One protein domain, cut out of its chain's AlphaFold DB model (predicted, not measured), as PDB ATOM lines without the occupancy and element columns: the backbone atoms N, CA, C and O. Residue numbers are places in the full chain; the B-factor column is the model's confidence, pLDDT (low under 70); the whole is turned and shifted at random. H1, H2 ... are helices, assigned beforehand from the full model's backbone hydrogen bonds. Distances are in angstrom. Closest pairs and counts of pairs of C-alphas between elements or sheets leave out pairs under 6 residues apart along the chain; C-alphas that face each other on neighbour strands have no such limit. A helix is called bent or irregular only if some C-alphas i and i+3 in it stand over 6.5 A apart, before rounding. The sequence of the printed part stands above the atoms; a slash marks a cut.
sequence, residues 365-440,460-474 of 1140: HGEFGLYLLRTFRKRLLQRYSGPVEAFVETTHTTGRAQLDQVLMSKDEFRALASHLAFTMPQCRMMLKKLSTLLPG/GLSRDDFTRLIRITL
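What this domain is: This is residues 365 to 440 and 460 to 474 of the 1140 residues of the protein "Hypothetical protein" of Polarella glacialis (UniProt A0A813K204). Five short helices cross one another at wide angles in a small cluster: H1, H2, H3 and H4 follow each other round a ring of contacts, with H1 and H2 meeting at a corner, and H5 covers one side of that ring. The long link from H2 to H3 loops away at the end of the longest axis opposite the start of H1, and a short antiparallel pairing of residues 407 to 408 with 461 to 462 ties the stretch before H3 to the one before H5. The printed part has 91 residues, with the helices in the order H1, H2, H3, H4, H5 and no named strand; the class is all helix. The whole is compact, with a radius of gyration of the C-alphas of 12.2 A and spans of 38 by 29 by 21 A.

Where its parts are: Find C-alpha 365 at (315.765, 322.203, 455.423); from there H1 runs 26.4 A through residues 365 to 383. H2, residues 387 to 398, covers 18.3 A; it is neither bent nor irregular, but only just: C-alphas 394 and 397 are 6.3 A apart. H3, residues 410 to 419, covers 14.4 A. Look for C-alpha 424 at (328.928, 324.885, 448.102), where H4, residues 424 to 435, begins its 16.6 A. H5, residues 463 to 472, covers 14.3 A and ends at C-alpha 472, (325.868, 313.240, 466.317).

How they stand to each other: Start with H1: its residues 365 to 373 touch H4, about perpendicular at 78 degrees, with Gly 369 and Met 430 the closest C-alphas at 5.5 A. H1 and H2 touch only at the corner, Leu 380 to Ala 390, C-alphas 7.0 A apart. Residues 390 to 395 of H2 touch H3 at a steep tilt of 67 degrees, only just short of perpendicular, opposite ways; the closest C-alphas, Thr 394 and Glu 412, are 6.5 A apart. H3 touches H4 at a steep tilt of 53 degrees, C-alphas 414 and 427 being closest at 5.8 A. Residues 387 to 391 of H2 touch H5, with C-alphas 387 and 467 closest at 5.5 A. H5 is close to but not clearly touching H1 and H4, and apart from H3. Every O i to N i+4 pair is within hydrogen-bond range in H3, H4 and H5, against 14 of 15 in H1 and 6 of 8 in H2.

The domain as a whole: The C-alphas of His 365 and Ala 401, the two farthest apart, are 38.4 A apart. Residues 441 to 459 are not printed; C-alphas 440 and 460 are 13.7 A apart across this cut, between H4 and H5. The link from H2 to H3 is long, with 11 residues. The mean pLDDT of the printed part is 87.6, and it is under 70 at residues 365, 397 to 401 and 440.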
ATOM      1  N   HIS A 365     314.368 321.841 455.127       65.00
ATOM      2  CA  HIS A 365     315.765 322.203 455.423       65.00
ATOM      3  C   HIS A 365     316.296 321.512 456.690       65.00
ATOM      4  O   HIS A 365     317.471 321.136 456.749       65.00
ATOM      5  N   GLY A 366     315.429 321.311 457.691       75.00
ATOM      6  CA  GLY A 366     315.791 320.712 458.974       75.00
ATOM      7  C   GLY A 366     316.231 319.252 458.860       75.00
ATOM      8  O   GLY A 366     317.179 318.856 459.548       75.00
ATOM      9  N   GLU A 367     315.584 318.485 457.977       82.25
ATOM     10  CA  GLU A 367     315.895 317.078 457.705       82.25
ATOM     11  C   GLU A 367     316.932 316.907 456.596       82.25
ATOM     12  O   GLU A 367     317.845 316.089 456.735       82.25
ATOM     13  N   PHE A 368     316.867 317.706 455.525       86.75
ATOM     14  CA  PHE A 368     317.835 317.614 454.433       86.75
ATOM     15  C   PHE A 368     319.258 317.947 454.904       86.75
ATOM     16  O   PHE A 368     320.202 317.265 454.511       86.75
ATOM     17  N   GLY A 369     319.422 318.890 455.840       89.25
ATOM     18  CA  GLY A 369     320.708 319.120 456.512       89.25
ATOM     19  C   GLY A 369     321.241 317.874 457.237       89.25
ATOM     20  O   GLY A 369     322.428 317.570 457.146       89.25
ATOM     21  N   LEU A 370     320.375 317.090 457.895       86.31
ATOM     22  CA  LEU A 370     320.764 315.824 458.536       86.31
ATOM     23  C   LEU A 370     321.074 314.724 457.509       86.31
ATOM     24  O   LEU A 370     321.992 313.931 457.722       86.31
ATOM     25  N   TYR A 371     320.348 314.668 456.389       91.44
ATOM     26  CA  TYR A 371     320.631 313.746 455.285       91.44
ATOM     27  C   TYR A 371     321.988 314.038 454.624       91.44
ATOM     28  O   TYR A 371     322.793 313.118 454.436       91.44
ATOM     29  N   LEU A 372     322.274 315.311 454.327       93.81
ATOM     30  CA  LEU A 372     323.570 315.754 453.814       93.81
ATOM     31  C   LEU A 372     324.687 315.366 454.781       93.81
ATOM     32  O   LEU A 372     325.633 314.701 454.375       93.81
ATOM     33  N   LEU A 373     324.529 315.664 456.071       93.56
ATOM     34  CA  LEU A 373     325.516 315.338 457.098       93.56
ATOM     35  C   LEU A 373     325.752 313.825 457.286       93.56
ATOM     36  O   LEU A 373     326.897 313.397 457.443       93.56
ATOM     37  N   ARG A 374     324.714 312.981 457.197       90.25
ATOM     38  CA  ARG A 374     324.878 311.510 457.164       90.25
ATOM     39  C   ARG A 374     325.636 311.050 455.921       90.25
ATOM     40  O   ARG A 374     326.467 310.146 456.006       90.25
ATOM     41  N   THR A 375     325.362 311.668 454.774       93.19
ATOM     42  CA  THR A 375     326.046 311.373 453.509       93.19
ATOM     43  C   THR A 375     327.508 311.820 453.566       93.19
ATOM     44  O   THR A 375     328.386 311.081 453.126       93.19
ATOM     45  N   PHE A 376     327.785 312.971 454.182       95.19
ATOM     46  CA  PHE A 376     329.125 313.494 454.443       95.19
ATOM     47  C   PHE A 376     329.904 312.546 455.348       95.19
ATOM     48  O   PHE A 376     330.950 312.061 454.932       95.19
ATOM     49  N   ARG A 377     329.349 312.145 456.504       91.38
ATOM     50  CA  ARG A 377     329.950 311.108 457.365       91.38
ATOM     51  C   ARG A 377     330.222 309.815 456.596       91.38
ATOM     52  O   ARG A 377     331.274 309.213 456.788       91.38
ATOM     53  N   LYS A 378     329.296 309.372 455.737       88.56
ATOM     54  CA  LYS A 378     329.472 308.149 454.940       88.56
ATOM     55  C   LYS A 378     330.652 308.270 453.973       88.56
ATOM     56  O   LYS A 378     331.472 307.360 453.958       88.56
ATOM     57  N   ARG A 379     330.758 309.370 453.217       94.38
ATOM     58  CA  ARG A 379     331.877 309.611 452.285       94.38
ATOM     59  C   ARG A 379     333.200 309.835 453.023       94.38
ATOM     60  O   ARG A 379     334.217 309.292 452.609       94.38
ATOM     61  N   LEU A 380     333.176 310.545 454.150       94.50
ATOM     62  CA  LEU A 380     334.326 310.737 455.034       94.50
ATOM     63  C   LEU A 380     334.867 309.376 455.503       94.50
ATOM     64  O   LEU A 380     336.023 309.068 455.244       94.50
ATOM     65  N   LEU A 381     334.012 308.500 456.048       86.06
ATOM     66  CA  LEU A 381     334.350 307.122 456.461       86.06
ATOM     67  C   LEU A 381     334.501 306.115 455.291       86.06
ATOM     68  O   LEU A 381     334.457 304.894 455.500       86.06
ATOM     69  N   GLN A 382     334.614 306.618 454.059       88.38
ATOM     70  CA  GLN A 382     335.061 305.892 452.864       88.38
ATOM     71  C   GLN A 382     336.392 306.439 452.318       88.38
ATOM     72  O   GLN A 382     337.050 305.737 451.553       88.38
ATOM     73  N   ARG A 383     336.775 307.672 452.683       92.69
ATOM     74  CA  ARG A 383     337.992 308.365 452.231       92.69
ATOM     75  C   ARG A 383     339.110 308.319 453.276       92.69
ATOM     76  O   ARG A 383     340.257 308.145 452.892       92.69
ATOM     77  N   TYR A 384     338.740 308.416 454.552       91.56
ATOM     78  CA  TYR A 384     339.604 308.470 455.733       91.56
ATOM     79  C   TYR A 384     339.227 307.351 456.721       91.56
ATOM     80  O   TYR A 384     338.083 306.879 456.726       91.56
ATOM     81  N   SER A 385     340.145 306.952 457.601       79.75
ATOM     82  CA  SER A 385     339.910 305.947 458.649       79.75
ATOM     83  C   SER A 385     338.888 306.408 459.699       79.75
ATOM     84  O   SER A 385     338.141 305.590 460.243       79.75
ATOM     85  N   GLY A 386     338.794 307.718 459.949       84.94
ATOM     86  CA  GLY A 386     337.896 308.302 460.942       84.94
ATOM     87  C   GLY A 386     337.746 309.825 460.830       84.94
ATOM     88  O   GLY A 386     338.469 310.466 460.069       84.94
ATOM     89  N   PRO A 387     336.826 310.434 461.609       89.44
ATOM     90  CA  PRO A 387     336.640 311.890 461.648       89.44
ATOM     91  C   PRO A 387     337.891 312.636 462.126       89.44
ATOM     92  O   PRO A 387     338.176 313.710 461.614       89.44
ATOM     93  N   VAL A 388     338.654 312.048 463.053       89.81
ATOM     94  CA  VAL A 388     339.905 312.629 463.562       89.81
ATOM     95  C   VAL A 388     340.969 312.689 462.466       89.81
ATOM     96  O   VAL A 388     341.608 313.718 462.307       89.81
ATOM     97  N   GLU A 389     341.133 311.624 461.677       90.12
ATOM     98  CA  GLU A 389     342.083 311.606 460.557       90.12
ATOM     99  C   GLU A 389     341.690 312.624 459.480       90.12
ATOM    100  O   GLU A 389     342.530 313.411 459.060       90.12
ATOM    101  N   ALA A 390     340.404 312.688 459.117       93.00
ATOM    102  CA  ALA A 390     339.902 313.678 458.166       93.00
ATOM    103  C   ALA A 390     340.146 315.123 458.631       93.00
ATOM    104  O   ALA A 390     340.578 315.945 457.832       93.00
ATOM    105  N   PHE A 391     339.905 315.419 459.915       94.56
ATOM    106  CA  PHE A 391     340.184 316.727 460.513       94.56
ATOM    107  C   PHE A 391     341.666 317.091 460.395       94.56
ATOM    108  O   PHE A 391     342.019 318.176 459.930       94.56
ATOM    109  N   VAL A 392     342.530 316.164 460.811       92.50
ATOM    110  CA  VAL A 392     343.984 316.335 460.855       92.50
ATOM    111  C   VAL A 392     344.563 316.499 459.449       92.50
ATOM    112  O   VAL A 392     345.344 317.417 459.225       92.50
ATOM    113  N   GLU A 393     344.143 315.686 458.477       92.69
ATOM    114  CA  GLU A 393     344.630 315.778 457.094       92.69
ATOM    115  C   GLU A 393     344.226 317.100 456.419       92.69
ATOM    116  O   GLU A 393     345.020 317.666 455.671       92.69
ATOM    117  N   THR A 394     343.034 317.639 456.706       91.69
ATOM    118  CA  THR A 394     342.599 318.920 456.119       91.69
ATOM    119  C   THR A 394     343.269 320.127 456.762       91.69
ATOM    120  O   THR A 394     343.703 321.035 456.054       91.69
ATOM    121  N   THR A 395     343.396 320.118 458.090       90.44
ATOM    122  CA  THR A 395     343.980 321.236 458.849       90.44
ATOM    123  C   THR A 395     345.510 321.254 458.806       90.44
ATOM    124  O   THR A 395     346.124 322.297 458.985       90.44
ATOM    125  N   HIS A 396     346.170 320.141 458.467       79.06
ATOM    126  CA  HIS A 396     347.626 320.102 458.260       79.06
ATOM    127  C   HIS A 396     348.148 320.987 457.113       79.06
ATOM    128  O   HIS A 396     349.363 321.152 456.989       79.06
ATOM    129  N   THR A 397     347.269 321.579 456.300       69.50
ATOM    130  CA  THR A 397     347.649 322.519 455.236       69.50
ATOM    131  C   THR A 397     348.126 323.884 455.750       69.50
ATOM    132  O   THR A 397     348.847 324.565 455.024       69.50
ATOM    133  N   THR A 398     347.795 324.276 456.987       64.38
ATOM    134  CA  THR A 398     348.074 325.623 457.536       64.38
ATOM    135  C   THR A 398     349.373 325.741 458.348       64.38
ATOM    136  O   THR A 398     349.749 326.840 458.748       64.38
ATOM    137  N   GLY A 399     350.119 324.645 458.537       62.25
ATOM    138  CA  GLY A 399     351.395 324.631 459.269       62.25
ATOM    139  C   GLY A 399     351.288 324.098 460.705       62.25
ATOM    140  O   GLY A 399     350.215 324.014 461.293       62.25
ATOM    141  N   ARG A 400     352.413 323.640 461.271       55.25
ATOM    142  CA  ARG A 400     352.434 322.887 462.541       55.25
ATOM    143  C   ARG A 400     352.795 323.743 463.752       55.25
ATOM    144  O   ARG A 400     353.863 324.344 463.761       55.25
ATOM    145  N   ALA A 401     352.028 323.579 464.831       50.91
ATOM    146  CA  ALA A 401     352.576 323.575 466.193       50.91
ATOM    147  C   ALA A 401     351.751 322.693 467.152       50.91
ATOM    148  O   ALA A 401     352.277 321.713 467.673       50.91
ATOM    149  N   GLN A 402     350.463 323.000 467.361       74.31
ATOM    150  CA  GLN A 402     349.659 322.416 468.447       74.31
ATOM    151  C   GLN A 402     348.319 321.848 467.955       74.31
ATOM    152  O   GLN A 402     347.338 322.569 467.813       74.31
ATOM    153  N   LEU A 403     348.280 320.532 467.723       71.12
ATOM    154  CA  LEU A 403     347.149 319.796 467.128       71.12
ATOM    155  C   LEU A 403     345.802 319.926 467.863       71.12
ATOM    156  O   LEU A 403     344.761 319.699 467.250       71.12
ATOM    157  N   ASP A 404     345.828 320.275 469.148       76.38
ATOM    158  CA  ASP A 404     344.640 320.351 470.006       76.38
ATOM    159  C   ASP A 404     344.068 321.773 470.133       76.38
ATOM    160  O   ASP A 404     342.954 321.940 470.620       76.38
ATOM    161  N   GLN A 405     344.789 322.788 469.634       81.50
ATOM    162  CA  GLN A 405     344.289 324.164 469.489       81.50
ATOM    163  C   GLN A 405     343.867 324.507 468.052       81.50
ATOM    164  O   GLN A 405     343.287 325.566 467.824       81.50
ATOM    165  N   VAL A 406     344.136 323.640 467.066       87.88
ATOM    166  CA  VAL A 406     343.718 323.908 465.683       87.88
ATOM    167  C   VAL A 406     342.197 323.823 465.575       87.88
ATOM    168  O   VAL A 406     341.597 322.767 465.781       87.88
ATOM    169  N   LEU A 407     341.585 324.950 465.219       93.50
ATOM    170  CA  LEU A 407     340.167 325.072 464.908       93.50
ATOM    171  C   LEU A 407     339.978 324.983 463.388       93.50
ATOM    172  O   LEU A 407     340.562 325.773 462.652       93.50
ATOM    173  N   MET A 408     339.147 324.057 462.902       94.25
ATOM    174  CA  MET A 408     338.821 323.956 461.476       94.25
ATOM    175  C   MET A 408     337.919 325.124 461.072       94.25
ATOM    176  O   MET A 408     336.745 325.190 461.451       94.25
ATOM    177  N   SER A 409     338.461 326.033 460.273       94.25
ATOM    178  CA  SER A 409     337.752 327.194 459.736       94.25
ATOM    179  C   SER A 409     336.525 326.810 458.892       94.25
ATOM    180  O   SER A 409     336.403 325.690 458.374       94.25
ATOM    181  N   LYS A 410     335.621 327.784 458.681       93.75
ATOM    182  CA  LYS A 410     334.492 327.656 457.735       93.75
ATOM    183  C   LYS A 410     334.978 327.145 456.365       93.75
ATOM    184  O   LYS A 410     334.272 326.359 455.730       93.75
ATOM    185  N   ASP A 411     336.164 327.568 455.922       94.19
ATOM    186  CA  ASP A 411     336.724 327.275 454.600       94.19
ATOM    187  C   ASP A 411     337.504 325.960 454.505       94.19
ATOM    188  O   ASP A 411     337.336 325.254 453.509       94.19
ATOM    189  N   GLU A 412     338.200 325.516 455.551       95.12
ATOM    190  CA  GLU A 412     338.711 324.135 455.614       95.12
ATOM    191  C   GLU A 412     337.561 323.115 455.618       95.12
ATOM    192  O   GLU A 412     337.629 322.102 454.916       95.12
ATOM    193  N   PHE A 413     336.446 323.403 456.307       95.50
ATOM    194  CA  PHE A 413     335.248 322.558 456.221       95.50
ATOM    195  C   PHE A 413     334.642 322.558 454.807       95.50
ATOM    196  O   PHE A 413     334.254 321.501 454.299       95.50
ATOM    197  N   ARG A 414     334.562 323.721 454.139       95.31
ATOM    198  CA  ARG A 414     334.101 323.824 452.737       95.31
ATOM    199  C   ARG A 414     335.031 323.050 451.790       95.31
ATOM    200  O   ARG A 414     334.531 322.359 450.898       95.31
ATOM    201  N   ALA A 415     336.346 323.090 452.006       95.31
ATOM    202  CA  ALA A 415     337.339 322.339 451.240       95.31
ATOM    203  C   ALA A 415     337.213 320.821 451.458       95.31
ATOM    204  O   ALA A 415     337.130 320.072 450.482       95.31
ATOM    205  N   LEU A 416     337.084 320.359 452.708       95.88
ATOM    206  CA  LEU A 416     336.807 318.957 453.051       95.88
ATOM    207  C   LEU A 416     335.514 318.461 452.391       95.88
ATOM    208  O   LEU A 416     335.481 317.398 451.770       95.88
ATOM    209  N   ALA A 417     334.439 319.242 452.482       96.56
ATOM    210  CA  ALA A 417     333.165 318.905 451.865       96.56
ATOM    211  C   ALA A 417     333.254 318.874 450.326       96.56
ATOM    212  O   ALA A 417     332.709 317.960 449.706       96.56
ATOM    213  N   SER A 418     334.006 319.787 449.709       95.88
ATOM    214  CA  SER A 418     334.254 319.786 448.260       95.88
ATOM    215  C   SER A 418     335.112 318.591 447.816       95.88
ATOM    216  O   SER A 418     334.786 317.944 446.821       95.88
ATOM    217  N   HIS A 419     336.136 318.208 448.587       95.81
ATOM    218  CA  HIS A 419     336.930 316.988 448.368       95.81
ATOM    219  C   HIS A 419     336.078 315.711 448.510       95.81
ATOM    220  O   HIS A 419     336.273 314.741 447.778       95.81
ATOM    221  N   LEU A 420     335.066 315.733 449.382       96.50
ATOM    222  CA  LEU A 420     334.030 314.699 449.495       96.50
ATOM    223  C   LEU A 420     332.857 314.890 448.505       96.50
ATOM    224  O   LEU A 420     331.816 314.247 448.667       96.50
ATOM    225  N   ALA A 421     333.020 315.720 447.471       97.00
ATOM    226  CA  ALA A 421     332.076 315.981 446.378       97.00
ATOM    227  C   ALA A 421     330.684 316.499 446.809       97.00
ATOM    228  O   ALA A 421     329.654 316.061 446.281       97.00
ATOM    229  N   PHE A 422     330.637 317.412 447.781       96.81
ATOM    230  CA  PHE A 422     329.459 318.228 448.095       96.81
ATOM    231  C   PHE A 422     329.547 319.591 447.408       96.81
ATOM    232  O   PHE A 422     330.627 320.153 447.257       96.81
ATOM    233  N   THR A 423     328.406 320.142 446.993       96.81
ATOM    234  CA  THR A 423     328.356 321.479 446.380       96.81
ATOM    235  C   THR A 423     328.379 322.574 447.448       96.81
ATOM    236  O   THR A 423     327.931 322.357 448.574       96.81
ATOM    237  N   MET A 424     328.848 323.783 447.124       95.31
ATOM    238  CA  MET A 424     328.928 324.885 448.102       95.31
ATOM    239  C   MET A 424     327.598 325.198 448.830       95.31
ATOM    240  O   MET A 424     327.640 325.395 450.047       95.31
ATOM    241  N   PRO A 425     326.408 325.153 448.188       95.31
ATOM    242  CA  PRO A 425     325.130 325.242 448.901       95.31
ATOM    243  C   PRO A 425     324.912 324.113 449.920       95.31
ATOM    244  O   PRO A 425     324.463 324.372 451.035       95.31
ATOM    245  N   GLN A 426     325.287 322.872 449.589       95.19
ATOM    246  CA  GLN A 426     325.235 321.745 450.529       95.19
ATOM    247  C   GLN A 426     326.215 321.952 451.692       95.19
ATOM    248  O   GLN A 426     325.858 321.679 452.833       95.19
ATOM    249  N   CYS A 427     327.409 322.494 451.434       94.88
ATOM    250  CA  CYS A 427     328.391 322.833 452.468       94.88
ATOM    251  C   CYS A 427     327.838 323.883 453.447       94.88
ATOM    252  O   CYS A 427     327.924 323.692 454.659       94.88
ATOM    253  N   ARG A 428     327.192 324.943 452.936       92.31
ATOM    254  CA  ARG A 428     326.507 325.965 453.755       92.31
ATOM    255  C   ARG A 428     325.345 325.373 454.565       92.31
ATOM    256  O   ARG A 428     325.242 325.647 455.757       92.31
ATOM    257  N   MET A 429     324.511 324.518 453.963       93.38
ATOM    258  CA  MET A 429     323.430 323.821 454.683       93.38
ATOM    259  C   MET A 429     323.952 322.871 455.766       93.38
ATOM    260  O   MET A 429     323.354 322.785 456.836       93.38
ATOM    261  N   MET A 430     325.065 322.177 455.512       94.25
ATOM    262  CA  MET A 430     325.731 321.356 456.520       94.25
ATOM    263  C   MET A 430     326.248 322.229 457.663       94.25
ATOM    264  O   MET A 430     325.861 321.970 458.793       94.25
ATOM    265  N   LEU A 431     326.994 323.307 457.396       92.31
ATOM    266  CA  LEU A 431     327.476 324.235 458.433       92.31
ATOM    267  C   LEU A 431     326.337 324.829 459.283       92.31
ATOM    268  O   LEU A 431     326.398 324.732 460.508       92.31
ATOM    269  N   LYS A 432     325.249 325.335 458.675       91.75
ATOM    270  CA  LYS A 432     324.074 325.847 459.423       91.75
ATOM    271  C   LYS A 432     323.358 324.745 460.227       91.75
ATOM    272  O   LYS A 432     322.719 325.022 461.241       91.75
ATOM    273  N   LYS A 433     323.479 323.473 459.827       91.44
ATOM    274  CA  LYS A 433     322.994 322.337 460.628       91.44
ATOM    275  C   LYS A 433     323.981 321.931 461.731       91.44
ATOM    276  O   LYS A 433     323.534 321.533 462.796       91.44
ATOM    277  N   LEU A 434     325.289 322.053 461.515       89.81
ATOM    278  CA  LEU A 434     326.313 321.762 462.523       89.81
ATOM    279  C   LEU A 434     326.255 322.757 463.688       89.81
ATOM    280  O   LEU A 434     326.226 322.322 464.835       89.81
ATOM    281  N   SER A 435     326.123 324.060 463.419       88.31
ATOM    282  CA  SER A 435     325.968 325.065 464.482       88.31
ATOM    283  C   SER A 435     324.695 324.854 465.314       88.31
ATOM    284  O   SER A 435     324.737 324.966 466.533       88.31
ATOM    285  N   THR A 436     323.580 324.432 464.700       88.50
ATOM    286  CA  THR A 436     322.353 324.058 465.444       88.50
ATOM    287  C   THR A 436     322.445 322.731 466.211       88.50
ATOM    288  O   THR A 436     321.525 322.407 466.962       88.50
ATOM    289  N   LEU A 437     323.525 321.958 466.044       85.69
ATOM    290  CA  LEU A 437     323.765 320.687 466.737       85.69
ATOM    291  C   LEU A 437     324.844 320.771 467.832       85.69
ATOM    292  O   LEU A 437     324.987 319.805 468.583       85.69
ATOM    293  N   LEU A 438     325.572 321.889 467.957       84.25
ATOM    294  CA  LEU A 438     326.516 322.120 469.055       84.25
ATOM    295  C   LEU A 438     325.802 322.718 470.279       84.25
ATOM    296  O   LEU A 438     325.355 323.866 470.223       84.25
ATOM    297  N   PRO A 439     325.702 321.995 471.411       70.25
ATOM    298  CA  PRO A 439     325.272 322.600 472.663       70.25
ATOM    299  C   PRO A 439     326.394 323.501 473.195       70.25
ATOM    300  O   PRO A 439     327.481 323.014 473.487       70.25
ATOM    301  N   GLY A 440     326.123 324.800 473.325       68.69
ATOM    302  CA  GLY A 440     327.091 325.792 473.813       68.69
ATOM    303  C   GLY A 440     327.704 326.681 472.729       68.69
ATOM    304  O   GLY A 440     328.239 327.728 473.069       68.69
ATOM    305  N   GLY A 460     336.257 328.596 464.618       88.75
ATOM    306  CA  GLY A 460     336.449 327.356 463.879       88.75
ATOM    307  C   GLY A 460     336.046 326.125 464.698       88.75
ATOM    308  O   GLY A 460     336.175 326.079 465.920       88.75
ATOM    309  N   LEU A 461     335.564 325.095 464.010       92.31
ATOM    310  CA  LEU A 461     335.152 323.849 464.643       92.31
ATOM    311  C   LEU A 461     336.371 323.191 465.295       92.31
ATOM    312  O   LEU A 461     337.289 322.775 464.590       92.31
ATOM    313  N   SER A 462     336.378 323.067 466.623       93.19
ATOM    314  CA  SER A 462     337.457 322.369 467.327       93.19
ATOM    315  C   SER A 462     337.562 320.906 466.871       93.19
ATOM    316  O   SER A 462     336.594 320.309 466.380       93.19
ATOM    317  N   ARG A 463     338.741 320.302 467.048       92.00
ATOM    318  CA  ARG A 463     339.008 318.887 466.733       92.00
ATOM    319  C   ARG A 463     337.969 317.947 467.348       92.00
ATOM    320  O   ARG A 463     337.480 317.021 466.681       92.00
ATOM    321  N   ASP A 464     337.608 318.211 468.600       89.06
ATOM    322  CA  ASP A 464     336.616 317.436 469.330       89.06
ATOM    323  C   ASP A 464     335.188 317.809 468.942       89.06
ATOM    324  O   ASP A 464     334.389 316.898 468.750       89.06
ATOM    325  N   ASP A 465     334.855 319.080 468.711       91.19
ATOM    326  CA  ASP A 465     333.511 319.475 468.273       91.19
ATOM    327  C   ASP A 465     333.176 318.954 466.881       91.19
ATOM    328  O   ASP A 465     332.088 318.415 466.684       91.19
ATOM    329  N   PHE A 466     334.114 318.997 465.931       92.31
ATOM    330  CA  PHE A 466     333.962 318.332 464.637       92.31
ATOM    331  C   PHE A 466     333.770 316.820 464.817       92.31
ATOM    332  O   PHE A 466     332.821 316.236 464.288       92.31
ATOM    333  N   THR A 467     334.627 316.167 465.607       89.00
ATOM    334  CA  THR A 467     334.548 314.717 465.850       89.00
ATOM    335  C   THR A 467     333.222 314.322 466.508       89.00
ATOM    336  O   THR A 467     332.576 313.357 466.083       89.00
ATOM    337  N   ARG A 468     332.777 315.095 467.500       84.81
ATOM    338  CA  ARG A 468     331.510 314.972 468.226       84.81
ATOM    339  C   ARG A 468     330.339 315.189 467.281       84.81
ATOM    340  O   ARG A 468     329.488 314.312 467.179       84.81
ATOM    341  N   LEU A 469     330.326 316.271 466.512       87.62
ATOM    342  CA  LEU A 469     329.293 316.558 465.521       87.62
ATOM    343  C   LEU A 469     329.155 315.446 464.488       87.62
ATOM    344  O   LEU A 469     328.048 314.954 464.274       87.62
ATOM    345  N   ILE A 470     330.253 314.982 463.889       88.44
ATOM    346  CA  ILE A 470     330.202 313.880 462.923       88.44
ATOM    347  C   ILE A 470     329.676 312.599 463.588       88.44
ATOM    348  O   ILE A 470     328.909 311.871 462.949       88.44
ATOM    349  N   ARG A 471     329.936 312.362 464.883       82.44
ATOM    350  CA  ARG A 471     329.239 311.315 465.656       82.44
ATOM    351  C   ARG A 471     327.723 311.602 465.800       82.44
ATOM    352  O   ARG A 471     326.945 310.681 465.542       82.44
ATOM    353  N   ILE A 472     327.287 312.841 466.085       79.69
ATOM    354  CA  ILE A 472     325.868 313.240 466.317       79.69
ATOM    355  C   ILE A 472     324.986 312.929 465.098       79.69
ATOM    356  O   ILE A 472     323.834 312.527 465.247       79.69
ATOM    357  N   THR A 473     325.512 313.073 463.879       80.00
ATOM    358  CA  THR A 473     324.741 312.897 462.624       80.00
ATOM    359  C   THR A 473     324.107 311.509 462.448       80.00
ATOM    360  O   THR A 473     323.110 311.352 461.731       80.00
ATOM    361  N   LEU A 474     324.691 310.491 463.087       73.50
ATOM    362  CA  LEU A 474     324.290 309.092 462.973       73.50
ATOM    363  C   LEU A 474     324.390 308.434 464.366       73.50
ATOM    364  O   LEU A 474     325.345 307.689 464.627       73.50
TER     365      LEU A 474